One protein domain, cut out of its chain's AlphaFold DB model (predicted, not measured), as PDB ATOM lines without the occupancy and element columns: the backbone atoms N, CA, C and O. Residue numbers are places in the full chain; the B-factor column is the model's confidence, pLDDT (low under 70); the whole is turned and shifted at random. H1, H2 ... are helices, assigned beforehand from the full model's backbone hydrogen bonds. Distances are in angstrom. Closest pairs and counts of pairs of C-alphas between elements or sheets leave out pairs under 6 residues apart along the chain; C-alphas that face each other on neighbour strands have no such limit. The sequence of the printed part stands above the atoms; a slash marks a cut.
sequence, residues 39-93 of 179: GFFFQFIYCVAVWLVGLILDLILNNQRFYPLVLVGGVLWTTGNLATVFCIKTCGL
ATOM      1  N   GLY A  39     193.844 199.282 162.583       68.31
ATOM      2  CA  GLY A  39     193.699 200.633 162.031       68.31
ATOM      3  C   GLY A  39     192.275 200.915 161.545       68.31
ATOM      4  O   GLY A  39     191.850 202.070 161.526       68.31
ATOM      5  N   PHE A  40     191.528 199.860 161.207       72.56
ATOM      6  CA  PHE A  40     190.139 199.961 160.780       72.56
ATOM      7  C   PHE A  40     189.220 200.346 161.943       72.56
ATOM      8  O   PHE A  40     188.416 201.268 161.821       72.56
ATOM      9  N   PHE A  41     189.404 199.713 163.106       76.44
ATOM     10  CA  PHE A  41     188.662 200.057 164.319       76.44
ATOM     11  C   PHE A  41     188.938 201.499 164.771       76.44
ATOM     12  O   PHE A  41     188.010 202.231 165.108       76.44
ATOM     13  N   PHE A  42     190.199 201.943 164.700       76.56
ATOM     14  CA  PHE A  42     190.556 203.337 164.977       76.56
ATOM     15  C   PHE A  42     189.820 204.314 164.048       76.56
ATOM     16  O   PHE A  42     189.209 205.272 164.522       76.56
ATOM     17  N   GLN A  43     189.819 204.045 162.737       81.44
ATOM     18  CA  GLN A  43     189.124 204.888 161.765       81.44
ATOM     19  C   GLN A  43     187.605 204.892 161.984       81.44
ATOM     20  O   GLN A  43     186.969 205.936 161.841       81.44
ATOM     21  N   PHE A  44     187.023 203.752 162.358       82.75
ATOM     22  CA  PHE A  44     185.600 203.643 162.660       82.75
ATOM     23  C   PHE A  44     185.206 204.518 163.857       82.75
ATOM     24  O   PHE A  44     184.318 205.361 163.733       82.75
ATOM     25  N   ILE A  45     185.915 204.395 164.985       84.38
ATOM     26  CA  ILE A  45     185.667 205.221 166.178       84.38
ATOM     27  C   ILE A  45     185.898 206.708 165.882       84.38
ATOM     28  O   ILE A  45     185.125 207.554 166.332       84.38
ATOM     29  N   TYR A  46     186.906 207.036 165.070       84.38
ATOM     30  CA  TYR A  46     187.155 208.406 164.627       84.38
ATOM     31  C   TYR A  46     185.981 208.978 163.812       84.38
ATOM     32  O   TYR A  46     185.553 210.107 164.056       84.38
ATOM     33  N   CYS A  47     185.398 208.192 162.902       86.12
ATOM     34  CA  CYS A  47     184.215 208.605 162.141       86.12
ATOM     35  C   CYS A  47     182.988 208.804 163.043       86.12
ATOM     36  O   CYS A  47     182.265 209.785 162.867       86.12
ATOM     37  N   VAL A  48     182.777 207.928 164.033       87.38
ATOM     38  CA  VAL A  48     181.693 208.074 165.024       87.38
ATOM     39  C   VAL A  48     181.867 209.360 165.836       87.38
ATOM     40  O   VAL A  48     180.903 210.099 166.020       87.38
ATOM     41  N   ALA A  49     183.088 209.681 166.269       87.44
ATOM     42  CA  ALA A  49     183.368 210.911 167.010       87.44
ATOM     43  C   ALA A  49     183.073 212.173 166.181       87.44
ATOM     44  O   ALA A  49     182.409 213.088 166.668       87.44
ATOM     45  N   VAL A  50     183.515 212.216 164.918       87.19
ATOM     46  CA  VAL A  50     183.234 213.348 164.015       87.19
ATOM     47  C   VAL A  50     181.735 213.485 163.752       87.19
ATOM     48  O   VAL A  50     181.213 214.602 163.759       87.19
ATOM     49  N   TRP A  51     181.026 212.368 163.582       87.94
ATOM     50  CA  TRP A  51     179.574 212.371 163.422       87.94
ATOM     51  C   TRP A  51     178.852 212.923 164.661       87.94
ATOM     52  O   TRP A  51     177.977 213.773 164.516       87.94
ATOM     53  N   LEU A  52     179.261 212.525 165.872       89.06
ATOM     54  CA  LEU A  52     178.687 213.038 167.125       89.06
ATOM     55  C   LEU A  52     178.897 214.548 167.289       89.06
ATOM     56  O   LEU A  52     177.961 215.260 167.649       89.06
ATOM     57  N   VAL A  53     180.098 215.053 166.994       88.62
ATOM     58  CA  VAL A  53     180.371 216.501 167.023       88.62
ATOM     59  C   VAL A  53     179.498 217.233 166.000       88.62
ATOM     60  O   VAL A  53     178.923 218.272 166.323       88.62
ATOM     61  N   GLY A  54     179.347 216.676 164.795       85.75
ATOM     62  CA  GLY A  54     178.448 217.210 163.772       85.75
ATOM     63  C   GLY A  54     176.990 217.264 164.233       85.75
ATOM     64  O   GLY A  54     176.336 218.287 164.047       85.75
ATOM     65  N   LEU A  55     176.509 216.211 164.899       85.88
ATOM     66  CA  LEU A  55     175.152 216.138 165.446       85.88
ATOM     67  C   LEU A  55     174.926 217.188 166.541       85.88
ATOM     68  O   LEU A  55     173.905 217.869 166.535       85.88
ATOM     69  N   ILE A  56     175.886 217.378 167.451       88.38
ATOM     70  CA  ILE A  56     175.800 218.416 168.491       88.38
ATOM     71  C   ILE A  56     175.721 219.812 167.860       88.38
ATOM     72  O   ILE A  56     174.889 220.624 168.264       88.38
ATOM     73  N   LEU A  57     176.559 220.097 166.859       86.19
ATOM     74  CA  LEU A  57     176.537 221.385 166.160       86.19
ATOM     75  C   LEU A  57     175.212 221.620 165.432       86.19
ATOM     76  O   LEU A  57     174.692 222.733 165.469       86.19
ATOM     77  N   ASP A  58     174.653 220.586 164.808       86.06
ATOM     78  CA  ASP A  58     173.361 220.649 164.125       86.06
ATOM     79  C   ASP A  58     172.201 220.919 165.103       86.06
ATOM     80  O   ASP A  58     171.347 221.765 164.833       86.06
ATOM     81  N   LEU A  59     172.227 220.305 166.293       85.38
ATOM     82  CA  LEU A  59     171.270 220.590 167.370       85.38
ATOM     83  C   LEU A  59     171.370 222.036 167.883       85.38
ATOM     84  O   LEU A  59     170.347 222.663 168.150       85.38
ATOM     85  N   ILE A  60     172.584 222.583 168.006       88.19
ATOM     86  CA  ILE A  60     172.804 223.971 168.455       88.19
ATOM     87  C   ILE A  60     172.354 224.974 167.384       88.19
ATOM     88  O   ILE A  60     171.734 225.990 167.701       88.19
ATOM     89  N   LEU A  61     172.678 224.706 166.116       84.25
ATOM     90  CA  LEU A  61     172.394 225.596 164.985       84.25
ATOM     91  C   LEU A  61     170.960 225.454 164.453       84.25
ATOM     92  O   LEU A  61     170.520 226.298 163.672       84.25
ATOM     93  N   ASN A  62     170.236 224.417 164.891       79.94
ATOM     94  CA  ASN A  62     168.827 224.150 164.603       79.94
ATOM     95  C   ASN A  62     168.505 224.178 163.092       79.94
ATOM     96  O   ASN A  62     167.466 224.682 162.656       79.94
ATOM     97  N   ASN A  63     169.437 223.681 162.270       69.38
ATOM     98  CA  ASN A  63     169.411 223.813 160.814       69.38
ATOM     99  C   ASN A  63     169.503 222.445 160.122       69.38
ATOM    100  O   ASN A  63     170.533 222.070 159.574       69.38
ATOM    101  N   GLN A  64     168.368 221.749 160.068       65.12
ATOM    102  CA  GLN A  64     168.208 220.391 159.527       65.12
ATOM    103  C   GLN A  64     168.245 220.311 157.980       65.12
ATOM    104  O   GLN A  64     167.448 219.599 157.364       65.12
ATOM    105  N   ARG A  65     169.113 221.065 157.293       70.62
ATOM    106  CA  ARG A  65     169.215 221.002 155.821       70.62
ATOM    107  C   ARG A  65     170.259 219.988 155.381       70.62
ATOM    108  O   ARG A  65     171.451 220.279 155.328       70.62
ATOM    109  N   PHE A  66     169.780 218.810 155.003       72.38
ATOM    110  CA  PHE A  66     170.615 217.736 154.493       72.38
ATOM    111  C   PHE A  66     170.843 217.862 152.982       72.38
ATOM    112  O   PHE A  66     169.901 217.785 152.192       72.38
ATOM    113  N   TYR A  67     172.101 218.024 152.571       79.62
ATOM    114  CA  TYR A  67     172.503 218.010 151.164       79.62
ATOM    115  C   TYR A  67     173.188 216.675 150.848       79.62
ATOM    116  O   TYR A  67     174.302 216.446 151.322       79.62
ATOM    117  N   PRO A  68     172.593 215.801 150.014       78.38
ATOM    118  CA  PRO A  68     173.158 214.482 149.712       78.38
ATOM    119  C   PRO A  68     174.570 214.526 149.113       78.38
ATOM    120  O   PRO A  68     175.351 213.602 149.308       78.38
ATOM    121  N   LEU A  69     174.940 215.618 148.437       82.12
ATOM    122  CA  LEU A  69     176.290 215.808 147.897       82.12
ATOM    123  C   LEU A  69     177.374 215.789 148.993       82.12
ATOM    124  O   LEU A  69     178.498 215.352 148.754       82.12
ATOM    125  N   VAL A  70     177.027 216.202 150.216       81.56
ATOM    126  CA  VAL A  70     177.937 216.199 151.371       81.56
ATOM    127  C   VAL A  70     178.292 214.769 151.791       81.56
ATOM    128  O   VAL A  70     179.409 214.533 152.253       81.56
ATOM    129  N   LEU A  71     177.409 213.790 151.549       83.00
ATOM    130  CA  LEU A  71     177.703 212.377 151.808       83.00
ATOM    131  C   LEU A  71     178.849 211.861 150.941       83.00
ATOM    132  O   LEU A  71     179.704 211.135 151.439       83.00
ATOM    133  N   VAL A  72     178.905 212.263 149.667       86.69
ATOM    134  CA  VAL A  72     180.004 211.880 148.764       86.69
ATOM    135  C   VAL A  72     181.332 212.425 149.291       86.69
ATOM    136  O   VAL A  72     182.327 211.702 149.321       86.69
ATOM    137  N   GLY A  73     181.334 213.665 149.792       83.00
ATOM    138  CA  GLY A  73     182.489 214.248 150.477       83.00
ATOM    139  C   GLY A  73     182.906 213.449 151.715       83.00
ATOM    140  O   GLY A  73     184.091 213.174 151.891       83.00
ATOM    141  N   GLY A  74     181.940 213.007 152.526       84.44
ATOM    142  CA  GLY A  74     182.180 212.144 153.686       84.44
ATOM    143  C   GLY A  74     182.785 210.786 153.315       84.44
ATOM    144  O   GLY A  74     183.769 210.369 153.923       84.44
ATOM    145  N   VAL A  75     182.268 210.124 152.276       83.31
ATOM    146  CA  VAL A  75     182.809 208.844 151.778       83.31
ATOM    147  C   VAL A  75     184.247 209.009 151.284       83.31
ATOM    148  O   VAL A  75     185.123 208.220 151.654       83.31
ATOM    149  N   LEU A  76     184.521 210.053 150.494       84.56
ATOM    150  CA  LEU A  76     185.870 210.357 150.008       84.56
ATOM    151  C   LEU A  76     186.831 210.670 151.162       84.56
ATOM    152  O   LEU A  76     187.963 210.181 151.177       84.56
ATOM    153  N   TRP A  77     186.374 211.429 152.157       83.88
ATOM    154  CA  TRP A  77     187.158 211.769 153.340       83.88
ATOM    155  C   TRP A  77     187.495 210.534 154.187       83.88
ATOM    156  O   TRP A  77     188.656 210.343 154.556       83.88
ATOM    157  N   THR A  78     186.529 209.652 154.449       83.88
ATOM    158  CA  THR A  78     186.756 208.414 155.216       83.88
ATOM    159  C   THR A  78     187.707 207.472 154.484       83.88
ATOM    160  O   THR A  78     188.629 206.930 155.094       83.88
ATOM    161  N   THR A  79     187.541 207.334 153.167       81.69
ATOM    162  CA  THR A  79     188.422 206.510 152.324       81.69
ATOM    163  C   THR A  79     189.858 207.042 152.344       81.69
ATOM    164  O   THR A  79     190.803 206.271 152.515       81.69
ATOM    165  N   GLY A  80     190.040 208.365 152.249       81.62
ATOM    166  CA  GLY A  80     191.359 209.001 152.317       81.62
ATOM    167  C   GLY A  80     192.042 208.845 153.681       81.62
ATOM    168  O   GLY A  80     193.245 208.576 153.742       81.62
ATOM    169  N   ASN A  81     191.294 208.944 154.783       81.94
ATOM    170  CA  ASN A  81     191.849 208.722 156.121       81.94
ATOM    171  C   ASN A  81     192.232 207.251 156.348       81.94
ATOM    172  O   ASN A  81     193.321 206.978 156.852       81.94
ATOM    173  N   LEU A  82     191.408 206.297 155.896       79.56
ATOM    174  CA  LEU A  82     191.740 204.872 155.979       79.56
ATOM    175  C   LEU A  82     193.010 204.533 155.179       79.56
ATOM    176  O   LEU A  82     193.905 203.853 155.689       79.56
ATOM    177  N   ALA A  83     193.130 205.065 153.959       78.50
ATOM    178  CA  ALA A  83     194.338 204.924 153.144       78.50
ATOM    179  C   ALA A  83     195.570 205.529 153.838       78.50
ATOM    180  O   ALA A  83     196.660 204.967 153.772       78.50
ATOM    181  N   THR A  84     195.399 206.630 154.571       72.00
ATOM    182  CA  THR A  84     196.485 207.271 155.324       72.00
ATOM    183  C   THR A  84     196.977 206.403 156.477       72.00
ATOM    184  O   THR A  84     198.186 206.284 156.670       72.00
ATOM    185  N   VAL A  85     196.076 205.738 157.207       72.56
ATOM    186  CA  VAL A  85     196.453 204.785 158.267       72.56
ATOM    187  C   VAL A  85     197.276 203.629 157.691       72.56
ATOM    188  O   VAL A  85     198.290 203.241 158.279       72.56
ATOM    189  N   PHE A  86     196.898 203.123 156.516       68.00
ATOM    190  CA  PHE A  86     197.679 202.118 155.799       68.00
ATOM    191  C   PHE A  86     199.055 202.660 155.386       68.00
ATOM    192  O   PHE A  86     200.074 202.072 155.744       68.00
ATOM    193  N   CYS A  87     199.105 203.829 154.742       68.56
ATOM    194  CA  CYS A  87     200.351 204.481 154.333       68.56
ATOM    195  C   CYS A  87     201.298 204.771 155.508       68.56
ATOM    196  O   CYS A  87     202.511 204.628 155.368       68.56
ATOM    197  N   ILE A  88     200.782 205.169 156.672       69.19
ATOM    198  CA  ILE A  88     201.594 205.409 157.875       69.19
ATOM    199  C   ILE A  88     202.173 204.092 158.402       69.19
ATOM    200  O   ILE A  88     203.353 204.055 158.760       69.19
ATOM    201  N   LYS A  89     201.381 203.009 158.413       64.75
ATOM    202  CA  LYS A  89     201.847 201.671 158.811       64.75
ATOM    203  C   LYS A  89     202.897 201.104 157.842       64.75
ATOM    204  O   LYS A  89     203.757 200.347 158.286       64.75
ATOM    205  N   THR A  90     202.862 201.473 156.559       63.72
ATOM    206  CA  THR A  90     203.791 200.958 155.534       63.72
ATOM    207  C   THR A  90     205.029 201.825 155.308       63.72
ATOM    208  O   THR A  90     206.117 201.294 155.119       63.72
ATOM    209  N   CYS A  91     204.892 203.153 155.296       64.31
ATOM    210  CA  CYS A  91     205.958 204.095 154.925       64.31
ATOM    211  C   CYS A  91     206.534 204.863 156.125       64.31
ATOM    212  O   CYS A  91     207.523 205.581 155.980       64.31
ATOM    213  N   GLY A  92     205.920 204.731 157.303       66.75
ATOM    214  CA  GLY A  92     206.265 205.486 158.501       66.75
ATOM    215  C   GLY A  92     205.520 206.822 158.606       66.75
ATOM    216  O   GLY A  92     205.174 207.468 157.614       66.75
ATOM    217  N   LEU A  93     205.298 207.256 159.850       70.06
ATOM    218  CA  LEU A  93     204.495 208.435 160.198       70.06
ATOM    219  C   LEU A  93     204.988 209.729 159.531       70.06
ATOM    220  O   LEU A  93     204.186 210.488 158.993       70.06
TER     221      LEU A  93
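This is residues 39 to 93 of the 179 residues of the protein "Hypothetical protein" of Adineta ricciae (UniProt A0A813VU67). The longest helix, H2, and H1 make a helical hairpin splayed as a narrow V: residues 39 to 47 of H1 meet residues 78 to 86 of H2, and the link bridges the open end. The printed part has 55 residues with two named helices, H1 then H2, and no named strand: all helix. It is a loose rod, radius of gyration of the C-alphas 13.9 A, spanning 43 by 20 by 16 A.

Look first at H2, residues 68 to 91, which touches H1, residues 39 to 61; the closest C-alphas, of Gly 39 and Val 85, are 6.2 A apart. They run opposite ways at a shallow tilt of 34 degrees, only just short of steep. Every O i to N i+4 pair is within hydrogen-bond range in H1, and 19 of 20 in H2.

Find C-alpha 68 at (173.158, 214.482, 149.712); H2 runs 34.8 A to C-alpha 91. H1 runs 33.0 A from C-alpha 39 at (193.699, 200.633, 162.031).

The C-alphas of Asn 62 and Cys 91 are farthest apart, 43.3 A. The six-residue link is short, and the printed part has no cut. Residues 48 to 73 stand free. pLDDT is under 70 at residues 39, 63 to 64 and 86 to 92.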